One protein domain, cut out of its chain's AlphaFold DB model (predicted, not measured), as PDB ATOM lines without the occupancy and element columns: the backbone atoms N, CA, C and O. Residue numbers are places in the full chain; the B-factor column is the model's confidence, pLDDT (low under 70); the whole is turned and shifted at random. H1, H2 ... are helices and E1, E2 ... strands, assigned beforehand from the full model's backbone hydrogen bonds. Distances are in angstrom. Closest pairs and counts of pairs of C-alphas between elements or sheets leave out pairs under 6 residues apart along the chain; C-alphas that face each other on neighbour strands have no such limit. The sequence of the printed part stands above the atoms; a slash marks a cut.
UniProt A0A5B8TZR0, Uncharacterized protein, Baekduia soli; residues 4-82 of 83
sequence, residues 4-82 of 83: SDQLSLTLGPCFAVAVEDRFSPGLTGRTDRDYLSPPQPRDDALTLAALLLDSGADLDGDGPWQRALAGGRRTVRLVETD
ATOM      1  N   SER A   4      -2.146  20.646   4.129       60.03
ATOM      2  CA  SER A   4      -2.894  20.976   5.356       60.03
ATOM      3  C   SER A   4      -3.873  22.136   5.138       60.03
ATOM      4  O   SER A   4      -5.061  21.989   5.405       60.03
ATOM      5  N   ASP A   5      -3.430  23.227   4.495       58.94
ATOM      6  CA  ASP A   5      -4.312  24.358   4.146       58.94
ATOM      7  C   ASP A   5      -5.510  23.920   3.284       58.94
ATOM      8  O   ASP A   5      -6.622  24.419   3.446       58.94
ATOM      9  N   GLN A   6      -5.303  22.993   2.339       58.50
ATOM     10  CA  GLN A   6      -6.378  22.500   1.468       58.50
ATOM     11  C   GLN A   6      -7.385  21.602   2.206       58.50
ATOM     12  O   GLN A   6      -8.569  21.609   1.855       58.50
ATOM     13  N   LEU A   7      -6.949  20.853   3.221       59.44
ATOM     14  CA  LEU A   7      -7.829  20.032   4.058       59.44
ATOM     15  C   LEU A   7      -8.681  20.906   4.990       59.44
ATOM     16  O   LEU A   7      -9.900  20.733   5.026       59.44
ATOM     17  N   SER A   8      -8.091  21.916   5.631       58.19
ATOM     18  CA  SER A   8      -8.825  22.860   6.489       58.19
ATOM     19  C   SER A   8      -9.887  23.650   5.713       58.19
ATOM     20  O   SER A   8     -11.005  23.847   6.188       58.19
ATOM     21  N   LEU A   9      -9.599  24.024   4.461       60.12
ATOM     22  CA  LEU A   9     -10.562  24.705   3.582       60.12
ATOM     23  C   LEU A   9     -11.759  23.831   3.162       60.12
ATOM     24  O   LEU A   9     -12.777  24.374   2.734       60.12
ATOM     25  N   THR A  10     -11.651  22.502   3.249       62.78
ATOM     26  CA  THR A  10     -12.719  21.569   2.836       62.78
ATOM     27  C   THR A  10     -13.493  20.967   4.008       62.78
ATOM     28  O   THR A  10     -14.653  20.600   3.823       62.78
ATOM     29  N   LEU A  11     -12.892  20.898   5.200       67.88
ATOM     30  CA  LEU A  11     -13.476  20.277   6.398       67.88
ATOM     31  C   LEU A  11     -13.933  21.292   7.462       67.88
ATOM     32  O   LEU A  11     -14.646  20.912   8.389       67.88
ATOM     33  N   GLY A  12     -13.595  22.576   7.300       73.38
ATOM     34  CA  GLY A  12     -13.864  23.620   8.290       73.38
ATOM     35  C   GLY A  12     -12.812  23.654   9.407       73.38
ATOM     36  O   GLY A  12     -11.858  22.876   9.377       73.38
ATOM     37  N   PRO A  13     -12.953  24.574  10.380       86.19
ATOM     38  CA  PRO A  13     -12.021  24.670  11.499       86.19
ATOM     39  C   PRO A  13     -12.053  23.402  12.361       86.19
ATOM     40  O   PRO A  13     -13.121  22.851  12.652       86.19
ATOM     41  N   CYS A  14     -10.870  22.963  12.787       92.81
ATOM     42  CA  CYS A  14     -10.705  21.855  13.719       92.81
ATOM     43  C   CYS A  14     -10.609  22.370  15.156       92.81
ATOM     44  O   CYS A  14     -10.104  23.458  15.425       92.81
ATOM     45  N   PHE A  15     -11.078  21.555  16.094       95.88
ATOM     46  CA  PHE A  15     -11.074  21.841  17.519       95.88
ATOM     47  C   PHE A  15     -10.447  20.685  18.292       95.88
ATOM     48  O   PHE A  15     -10.746  19.517  18.045       95.88
ATOM     49  N   ALA A  16      -9.644  21.016  19.293       97.69
ATOM     50  CA  ALA A  16      -9.206  20.095  20.329       97.69
ATOM     51  C   ALA A  16      -9.997  20.338  21.622       97.69
ATOM     52  O   ALA A  16     -10.363  21.468  21.954       97.69
ATOM     53  N   VAL A  17     -10.245  19.278  22.389       98.31
ATOM     54  CA  VAL A  17     -10.884  19.359  23.706       98.31
ATOM     55  C   VAL A  17      -9.798  19.420  24.769       98.31
ATOM     56  O   VAL A  17      -9.071  18.447  24.983       98.31
ATOM     57  N   ALA A  18      -9.695  20.564  25.442       98.56
ATOM     58  CA  ALA A  18      -8.793  20.763  26.566       98.56
ATOM     59  C   ALA A  18      -9.511  20.442  27.879       98.56
ATOM     60  O   ALA A  18     -10.606  20.947  28.145       98.56
ATOM     61  N   VAL A  19      -8.872  19.624  28.710       98.50
ATOM     62  CA  VAL A  19      -9.374  19.183  30.011       98.50
ATOM     63  C   VAL A  19      -8.371  19.548  31.091       98.50
ATOM     64  O   VAL A  19      -7.192  19.226  30.972       98.50
ATOM     65  N   GLU A  20      -8.866  20.151  32.166       98.38
ATOM     66  CA  GLU A  20      -8.110  20.417  33.386       98.38
ATOM     67  C   GLU A  20      -8.834  19.782  34.576       98.38
ATOM     68  O   GLU A  20      -9.931  20.207  34.959       98.38
ATOM     69  N   ASP A  21      -8.210  18.779  35.185       97.44
ATOM     70  CA  ASP A  21      -8.641  18.184  36.444       97.44
ATOM     71  C   ASP A  21      -7.791  18.777  37.580       97.44
ATOM     72  O   ASP A  21      -6.556  18.700  37.576       97.44
ATOM     73  N   ARG A  22      -8.461  19.375  38.569       96.69
ATOM     74  CA  ARG A  22      -7.836  19.930  39.778       96.69
ATOM     75  C   ARG A  22      -8.386  19.238  41.016       96.69
ATOM     76  O   ARG A  22      -9.605  19.221  41.218       96.69
ATOM     77  N   PHE A  23      -7.509  18.683  41.846       95.00
ATOM     78  CA  PHE A  23      -7.863  17.947  43.059       95.00
ATOM     79  C   PHE A  23      -7.410  18.687  44.315       95.00
ATOM     80  O   PHE A  23      -6.406  19.389  44.334       95.00
ATOM     81  N   SER A  24      -8.155  18.515  45.404       90.06
ATOM     82  CA  SER A  24      -7.754  19.013  46.719       90.06
ATOM     83  C   SER A  24      -6.622  18.135  47.276       90.06
ATOM     84  O   SER A  24      -6.886  16.965  47.579       90.06
ATOM     85  N   PRO A  25      -5.398  18.671  47.475       74.94
ATOM     86  CA  PRO A  25      -4.203  17.874  47.793       74.94
ATOM     87  C   PRO A  25      -4.272  17.068  49.101       74.94
ATOM     88  O   PRO A  25      -3.457  16.180  49.320       74.94
ATOM     89  N   GLY A  26      -5.241  17.362  49.977       77.94
ATOM     90  CA  GLY A  26      -5.456  16.652  51.244       77.94
ATOM     91  C   GLY A  26      -6.642  15.683  51.265       77.94
ATOM     92  O   GLY A  26      -6.829  14.994  52.262       77.94
ATOM     93  N   LEU A  27      -7.462  15.634  50.208       78.62
ATOM     94  CA  LEU A  27      -8.697  14.835  50.199       78.62
ATOM     95  C   LEU A  27      -8.564  13.552  49.377       78.62
ATOM     96  O   LEU A  27      -9.248  12.562  49.624       78.62
ATOM     97  N   THR A  28      -7.690  13.575  48.376       70.38
ATOM     98  CA  THR A  28      -7.467  12.448  47.477       70.38
ATOM     99  C   THR A  28      -5.975  12.353  47.222       70.38
ATOM    100  O   THR A  28      -5.351  13.372  46.952       70.38
ATOM    101  N   GLY A  29      -5.385  11.157  47.251       81.44
ATOM    102  CA  GLY A  29      -3.989  10.948  46.829       81.44
ATOM    103  C   GLY A  29      -3.772  11.133  45.318       81.44
ATOM    104  O   GLY A  29      -2.880  10.514  44.745       81.44
ATOM    105  N   ARG A  30      -4.643  11.899  44.649       85.69
ATOM    106  CA  ARG A  30      -4.608  12.180  43.216       85.69
ATOM    107  C   ARG A  30      -3.890  13.498  42.985       85.69
ATOM    108  O   ARG A  30      -4.018  14.434  43.766       85.69
ATOM    109  N   THR A  31      -3.173  13.553  41.876       89.75
ATOM    110  CA  THR A  31      -2.542  14.768  41.376       89.75
ATOM    111  C   THR A  31      -3.425  15.417  40.327       89.75
ATOM    112  O   THR A  31      -4.191  14.731  39.642       89.75
ATOM    113  N   ASP A  32      -3.260  16.725  40.172       95.50
ATOM    114  CA  ASP A  32      -3.799  17.482  39.050       95.50
ATOM    115  C   ASP A  32      -3.374  16.861  37.711       95.50
ATOM    116  O   ASP A  32      -2.320  16.217  37.609       95.50
ATOM    117  N   ARG A  33      -4.231  17.002  36.695       95.12
ATOM    118  CA  ARG A  33      -4.007  16.447  35.355       95.12
ATOM    119  C   ARG A  33      -4.565  17.370  34.297       95.12
ATOM    120  O   ARG A  33      -5.694  17.823  34.431       95.12
ATOM    121  N   ASP A  34      -3.803  17.526  33.227       97.38
ATOM    122  CA  ASP A  34      -4.228  18.237  32.030       97.38
ATOM    123  C   ASP A  34      -4.158  17.288  30.834       97.38
ATOM    124  O   ASP A  34      -3.273  16.429  30.758       97.38
ATOM    125  N   TYR A  35      -5.110  17.412  29.917       95.31
ATOM    126  CA  TYR A  35      -5.163  16.624  28.690       95.31
ATOM    127  C   TYR A  35      -5.709  17.461  27.536       95.31
ATOM    128  O   TYR A  35      -6.578  18.310  27.733       95.31
ATOM    129  N   LEU A  36      -5.214  17.183  26.333       97.88
ATOM    130  CA  LEU A  36      -5.693  17.758  25.085       97.88
ATOM    131  C   LEU A  36      -5.985  16.616  24.107       97.88
ATOM    132  O   LEU A  36      -5.129  15.750  23.905       97.88
ATOM    133  N   SER A  37      -7.185  16.594  23.529       97.38
ATOM    134  CA  SER A  37      -7.509  15.634  22.470       97.38
ATOM    135  C   SER A  37      -6.769  15.964  21.168       97.38
ATOM    136  O   SER A  37      -6.303  17.092  20.996       97.38
ATOM    137  N   PRO A  38      -6.700  15.021  20.213       95.19
ATOM    138  CA  PRO A  38      -6.401  15.365  18.826       95.19
ATOM    139  C   PRO A  38      -7.364  16.444  18.283       95.19
ATOM    140  O   PRO A  38      -8.436  16.636  18.862       95.19
ATOM    141  N   PRO A  39      -7.007  17.143  17.193       95.06
ATOM    142  CA  PRO A  39      -7.940  17.990  16.455       95.06
ATOM    143  C   PRO A  39      -9.071  17.171  15.819       95.06
ATOM    144  O   PRO A  39      -8.825  16.103  15.254       95.06
ATOM    145  N   GLN A  40     -10.301  17.679  15.877       94.19
ATOM    146  CA  GLN A  40     -11.481  17.068  15.257       94.19
ATOM    147  C   GLN A  40     -12.538  18.123  14.873       94.19
ATOM    148  O   GLN A  40     -12.451  19.263  15.336       94.19
ATOM    149  N   PRO A  41     -13.560  17.780  14.067       94.06
ATOM    150  CA  PRO A  41     -14.674  18.685  13.788       94.06
ATOM    151  C   PRO A  41     -15.397  19.149  15.059       94.06
ATOM    152  O   PRO A  41     -15.422  18.453  16.077       94.06
ATOM    153  N   ARG A  42     -16.034  20.325  14.989       94.31
ATOM    154  CA  ARG A  42     -16.697  20.957  16.143       94.31
ATOM    155  C   ARG A  42     -17.738  20.059  16.816       94.31
ATOM    156  O   ARG A  42     -17.757  19.972  18.040       94.31
ATOM    157  N   ASP A  43     -18.573  19.384  16.033       93.94
ATOM    158  CA  ASP A  43     -19.656  18.545  16.563       93.94
ATOM    159  C   ASP A  43     -19.113  17.325  17.326       93.94
ATOM    160  O   ASP A  43     -19.608  16.981  18.405       93.94
ATOM    161  N   ASP A  44     -18.027  16.727  16.829       95.44
ATOM    162  CA  ASP A  44     -17.324  15.640  17.515       95.44
ATOM    163  C   ASP A  44     -16.661  16.146  18.805       95.44
ATOM    164  O   ASP A  44     -16.724  15.486  19.846       95.44
ATOM    165  N   ALA A  45     -16.074  17.347  18.772       96.62
ATOM    166  CA  ALA A  45     -15.482  17.975  19.949       96.62
ATOM    167  C   ALA A  45     -16.531  18.286  21.034       96.62
ATOM    168  O   ALA A  45     -16.283  18.017  22.211       96.62
ATOM    169  N   LEU A  46     -17.710  18.794  20.659       96.94
ATOM    170  CA  LEU A  46     -18.828  19.020  21.583       96.94
ATOM    171  C   LEU A  46     -19.354  17.709  22.168       96.94
ATOM    172  O   LEU A  46     -19.573  17.621  23.377       96.94
ATOM    173  N   THR A  47     -19.486  16.673  21.337       96.12
ATOM    174  CA  THR A  47     -19.896  15.333  21.781       96.12
ATOM    175  C   THR A  47     -18.910  14.776  22.809       96.12
ATOM    176  O   THR A  47     -19.307  14.317  23.883       96.12
ATOM    177  N   LEU A  48     -17.606  14.867  22.533       97.19
ATOM    178  CA  LEU A  48     -16.562  14.450  23.469       97.19
ATOM    179  C   LEU A  48     -16.593  15.273  24.765       97.19
ATOM    180  O   LEU A  48     -16.480  14.706  25.855       97.19
ATOM    181  N   ALA A  49     -16.771  16.592  24.674       97.94
ATOM    182  CA  ALA A  49     -16.879  17.454  25.845       97.94
ATOM    183  C   ALA A  49     -18.077  17.064  26.730       97.94
ATOM    184  O   ALA A  49     -17.912  16.931  27.947       97.94
ATOM    185  N   ALA A  50     -19.244  16.794  26.136       97.25
ATOM    186  CA  ALA A  50     -20.440  16.357  26.856       97.25
ATOM    187  C   ALA A  50     -20.209  15.022  27.576       97.25
ATOM    188  O   ALA A  50     -20.507  14.906  28.767       97.25
ATOM    189  N   LEU A  51     -19.573  14.056  26.903       96.56
ATOM    190  CA  LEU A  51     -19.189  12.771  27.495       96.56
ATOM    191  C   LEU A  51     -18.233  12.939  28.688       96.56
ATOM    192  O   LEU A  51     -18.435  12.339  29.744       96.56
ATOM    193  N   LEU A  52     -17.202  13.780  28.564       96.62
ATOM    194  CA  LEU A  52     -16.227  14.026  29.639       96.62
ATOM    195  C   LEU A  52     -16.847  14.728  30.854       96.62
ATOM    196  O   LEU A  52     -16.400  14.516  31.996       96.62
ATOM    197  N   LEU A  53     -17.864  15.551  30.609       96.94
ATOM    198  CA  LEU A  53     -18.657  16.234  31.624       96.94
ATOM    199  C   LEU A  53     -19.780  15.359  32.193       96.94
ATOM    200  O   LEU A  53     -20.334  15.733  33.225       96.94
ATOM    201  N   ASP A  54     -20.066  14.198  31.589       95.62
ATOM    202  CA  ASP A  54     -21.256  13.385  31.895       95.62
ATOM    203  C   ASP A  54     -22.529  14.250  31.845       95.62
ATOM    204  O   ASP A  54     -23.418  14.171  32.691       95.62
ATOM    205  N   SER A  55     -22.554  15.159  30.859       90.00
ATOM    206  CA  SER A  55     -23.687  16.025  30.564       90.00
ATOM    207  C   SER A  55     -24.682  15.244  29.718       90.00
ATOM    208  O   SER A  55     -24.352  14.799  28.622       90.00
ATOM    209  N   GLY A  56     -25.913  15.100  30.209       82.81
ATOM    210  CA  GLY A  56     -27.026  14.553  29.426       82.81
ATOM    211  C   GLY A  56     -27.664  15.561  28.463       82.81
ATOM    212  O   GLY A  56     -28.699  15.252  27.880       82.81
ATOM    213  N   ALA A  57     -27.101  16.767  28.348       83.31
ATOM    214  CA  ALA A  57     -27.605  17.859  27.524       83.31
ATOM    215  C   ALA A  57     -26.530  18.373  26.562       83.31
ATOM    216  O   ALA A  57     -25.331  18.285  26.861       83.31
ATOM    217  N   ASP A  58     -26.994  18.953  25.454       88.00
ATOM    218  CA  ASP A  58     -26.156  19.655  24.488       88.00
ATOM    219  C   ASP A  58     -25.413  20.811  25.164       88.00
ATOM    220  O   ASP A  58     -25.938  21.498  26.045       88.00
ATOM    221  N   LEU A  59     -24.153  20.994  24.771       94.25
ATOM    222  CA  LEU A  59     -23.299  22.045  25.303       94.25
ATOM    223  C   LEU A  59     -23.338  23.265  24.390       94.25
ATOM    224  O   LEU A  59     -23.043  23.172  23.200       94.25
ATOM    225  N   ASP A  60     -23.625  24.418  24.983       92.38
ATOM    226  CA  ASP A  60     -23.588  25.696  24.283       92.38
ATOM    227  C   ASP A  60     -22.201  26.347  24.366       92.38
ATOM    228  O   ASP A  60     -21.561  26.374  25.425       92.38
ATOM    229  N   GLY A  61     -21.770  26.941  23.248       94.69
ATOM    230  CA  GLY A  61     -20.497  27.655  23.124       94.69
ATOM    231  C   GLY A  61     -19.281  26.728  23.075       94.69
ATOM    232  O   GLY A  61     -19.387  25.591  22.624       94.69
ATOM    233  N   ASP A  62     -18.135  27.232  23.538       97.00
ATOM    234  CA  ASP A  62     -16.845  26.518  23.535       97.00
ATOM    235  C   ASP A  62     -16.298  26.313  24.968       97.00
ATOM    236  O   ASP A  62     -15.129  25.984  25.187       97.00
ATOM    237  N   GLY A  63     -17.165  26.494  25.968       95.94
ATOM    238  CA  GLY A  63     -16.837  26.416  27.386       95.94
ATOM    239  C   GLY A  63     -16.264  27.725  27.956       95.94
ATOM    240  O   GLY A  63     -16.441  28.793  27.369       95.94
ATOM    241  N   PRO A  64     -15.597  27.675  29.127       97.50
ATOM    242  CA  PRO A  64     -15.336  26.477  29.914       97.50
ATOM    243  C   PRO A  64     -16.597  25.951  30.605       97.50
ATOM    244  O   PRO A  64     -17.304  26.685  31.295       97.50
ATOM    245  N   TRP A  65     -16.823  24.649  30.495       97.94
ATOM    246  CA  TRP A  65     -17.834  23.934  31.267       97.94
ATOM    247  C   TRP A  65     -17.173  23.142  32.387       97.94
ATOM    248  O   TRP A  65     -15.989  22.802  32.318       97.94
ATOM    249  N   GLN A  66     -17.928  22.846  33.442       97.38
ATOM    250  CA  GLN A  66     -17.370  22.233  34.642       97.38
ATOM    251  C   GLN A  66     -18.271  21.141  35.207       97.38
ATOM    252  O   GLN A  66     -19.493  21.263  35.201       97.38
ATOM    253  N   ARG A  67     -17.645  20.111  35.786       96.62
ATOM    254  CA  ARG A  67     -18.309  19.126  36.654       96.62
ATOM    255  C   ARG A  67     -17.511  18.894  37.927       96.62
ATOM    256  O   ARG A  67     -16.280  18.989  37.942       96.62
ATOM    257  N   ALA A  68     -18.208  18.501  38.987       96.12
ATOM    258  CA  ALA A  68     -17.554  17.976  40.175       96.12
ATOM    259  C   ALA A  68     -16.896  16.615  39.882       96.12
ATOM    260  O   ALA A  68     -17.443  15.777  39.157       96.12
ATOM    261  N   LEU A  69     -15.730  16.395  40.488       93.69
ATOM    262  CA  LEU A  69     -15.091  15.091  40.637       93.69
ATOM    263  C   LEU A  69     -14.997  14.763  42.130       93.69
ATOM    264  O   LEU A  69     -15.049  15.651  42.982       93.69
ATOM    265  N   ALA A  70     -14.795  13.490  42.467       91.50
ATOM    266  CA  ALA A  70     -14.479  13.116  43.841       91.50
ATOM    267  C   ALA A  70     -13.198  13.840  44.296       91.50
ATOM    268  O   ALA A  70     -12.112  13.570  43.779       91.50
ATOM    269  N   GLY A  71     -13.361  14.782  45.229       92.81
ATOM    270  CA  GLY A  71     -12.293  15.621  45.772       92.81
ATOM    271  C   GLY A  71     -11.670  16.612  44.795       92.81
ATOM    272  O   GLY A  71     -10.531  17.023  45.006       92.81
ATOM    273  N   GLY A  72     -12.386  17.000  43.739       95.44
ATOM    274  CA  GLY A  72     -11.864  17.925  42.744       95.44
ATOM    275  C   GLY A  72     -12.915  18.466  41.784       95.44
ATOM    276  O   GLY A  72     -14.123  18.324  41.986       95.44
ATOM    277  N   ARG A  73     -12.437  19.083  40.710       97.06
ATOM    278  CA  ARG A  73     -13.254  19.622  39.625       97.06
ATOM    279  C   ARG A  73     -12.579  19.338  38.294       97.06
ATOM    280  O   ARG A  73     -11.361  19.462  38.190       97.06
ATOM    281  N   ARG A  74     -13.394  19.000  37.301       98.00
ATOM    282  CA  ARG A  74     -12.999  18.956  35.896       98.00
ATOM    283  C   ARG A  74     -13.499  20.208  35.203       98.00
ATOM    284  O   ARG A  74     -14.676  20.541  35.347       98.00
ATOM    285  N   THR A  75     -12.629  20.841  34.434       98.50
ATOM    286  CA  THR A  75     -12.967  21.911  33.495       98.50
ATOM    287  C   THR A  75     -12.707  21.410  32.083       98.50
ATOM    288  O   THR A  75     -11.667  20.806  31.838       98.50
ATOM    289  N   VAL A  76     -13.643  21.646  31.168       98.50
ATOM    290  CA  VAL A  76     -13.534  21.269  29.754       98.50
ATOM    291  C   VAL A  76     -13.798  22.499  28.892       98.50
ATOM    292  O   VAL A  76     -14.720  23.258  29.185       98.50
ATOM    293  N   ARG A  77     -13.005  22.700  27.840       98.50
ATOM    294  CA  ARG A  77     -13.219  23.738  26.819       98.50
ATOM    295  C   ARG A  77     -12.801  23.233  25.443       98.50
ATOM    296  O   ARG A  77     -11.938  22.357  25.348       98.50
ATOM    297  N   LEU A  78     -13.378  23.809  24.400       98.19
ATOM    298  CA  LEU A  78     -12.895  23.649  23.032       98.19
ATOM    299  C   LEU A  78     -11.795  24.681  22.764       98.19
ATOM    300  O   LEU A  78     -11.834  25.803  23.270       98.19
ATOM    301  N   VAL A  79     -10.794  24.278  21.994       97.12
ATOM    302  CA  VAL A  79      -9.709  25.133  21.514       97.12
ATOM    303  C   VAL A  79      -9.645  24.943  20.011       97.12
ATOM    304  O   VAL A  79      -9.414  23.823  19.558       97.12
ATOM    305  N   GLU A  80      -9.883  26.006  19.249       94.69
ATOM    306  CA  GLU A  80      -9.659  25.985  17.805       94.69
ATOM    307  C   GLU A  80      -8.171  25.741  17.539       94.69
ATOM    308  O   GLU A  80      -7.303  26.328  18.192       94.69
ATOM    309  N   THR A  81      -7.880  24.811  16.638       89.62
ATOM    310  CA  THR A  81      -6.517  24.442  16.270       89.62
ATOM    311  C   THR A  81      -6.247  24.931  14.861       89.62
ATOM    312  O   THR A  81      -6.883  24.457  13.918       89.62
ATOM    313  N   ASP A  82      -5.285  25.837  14.732       71.56
ATOM    314  CA  ASP A  82      -4.661  26.132  13.448       71.56
ATOM    315  C   ASP A  82      -3.742  24.950  13.098       71.56
ATOM    316  O   ASP A  82      -2.871  24.592  13.897       71.56
TER     317      ASP A  82
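Overview. This is residues 4 to 82 of the 83 residues of an uncharacterized protein of Baekduia soli (UniProt A0A5B8TZR0). One antiparallel sheet of four strands, in the order E2 E1 E4 E3, has helix H2 packed along one face, making two layers; the short helix H1 lies beyond one end of the sheet. The printed part has 79 residues, in chain order H1 E1 E2 H2 E3 E4, of mixed class. It is loose, with a radius of gyration of the C-alphas of 14.5 A, and flat, spanning 50 by 26 by 14 A.

Along the chain. Find C-alpha 14 at (-10.705, 21.855, 13.719); from there E1 runs 29.7 A to residue 23. E4, residues 72 to 81, runs 27.8 A back to (-6.517, 24.442, 16.270). E2 is residues 33 to 36, 10.5 A; E3, 65 to 69, 13.2 A; H2, 42 to 53, 16.3 A; H1, 4 to 11, 10.7 A.

Arrangement. Look at N 18 and O 77 of the antiparallel neighbours E1 and E4, within hydrogen-bond range at 2.9 A; in the hairpin E1 and E2, N 19 and O 35 are within hydrogen-bond range at 2.8 A, and in the hairpin E3 and E4, N 67 and O 74 at 3.0 A. H2 is on the sheet at a height of 8.1 A, over E4 and along the strands; its closest C-alphas to E4 are Ala 49 and Val 76, 6.4 A. H1 is not on the sheet. In both helices every O i to N i+4 pair is within hydrogen-bond range.

Size, cuts and confidence. C-alphas 6 and 26 are farthest apart, 50.1 A. The printed part has no cut; the link H2 to E3 is long. Residues 4 to 11 have pLDDT under 70.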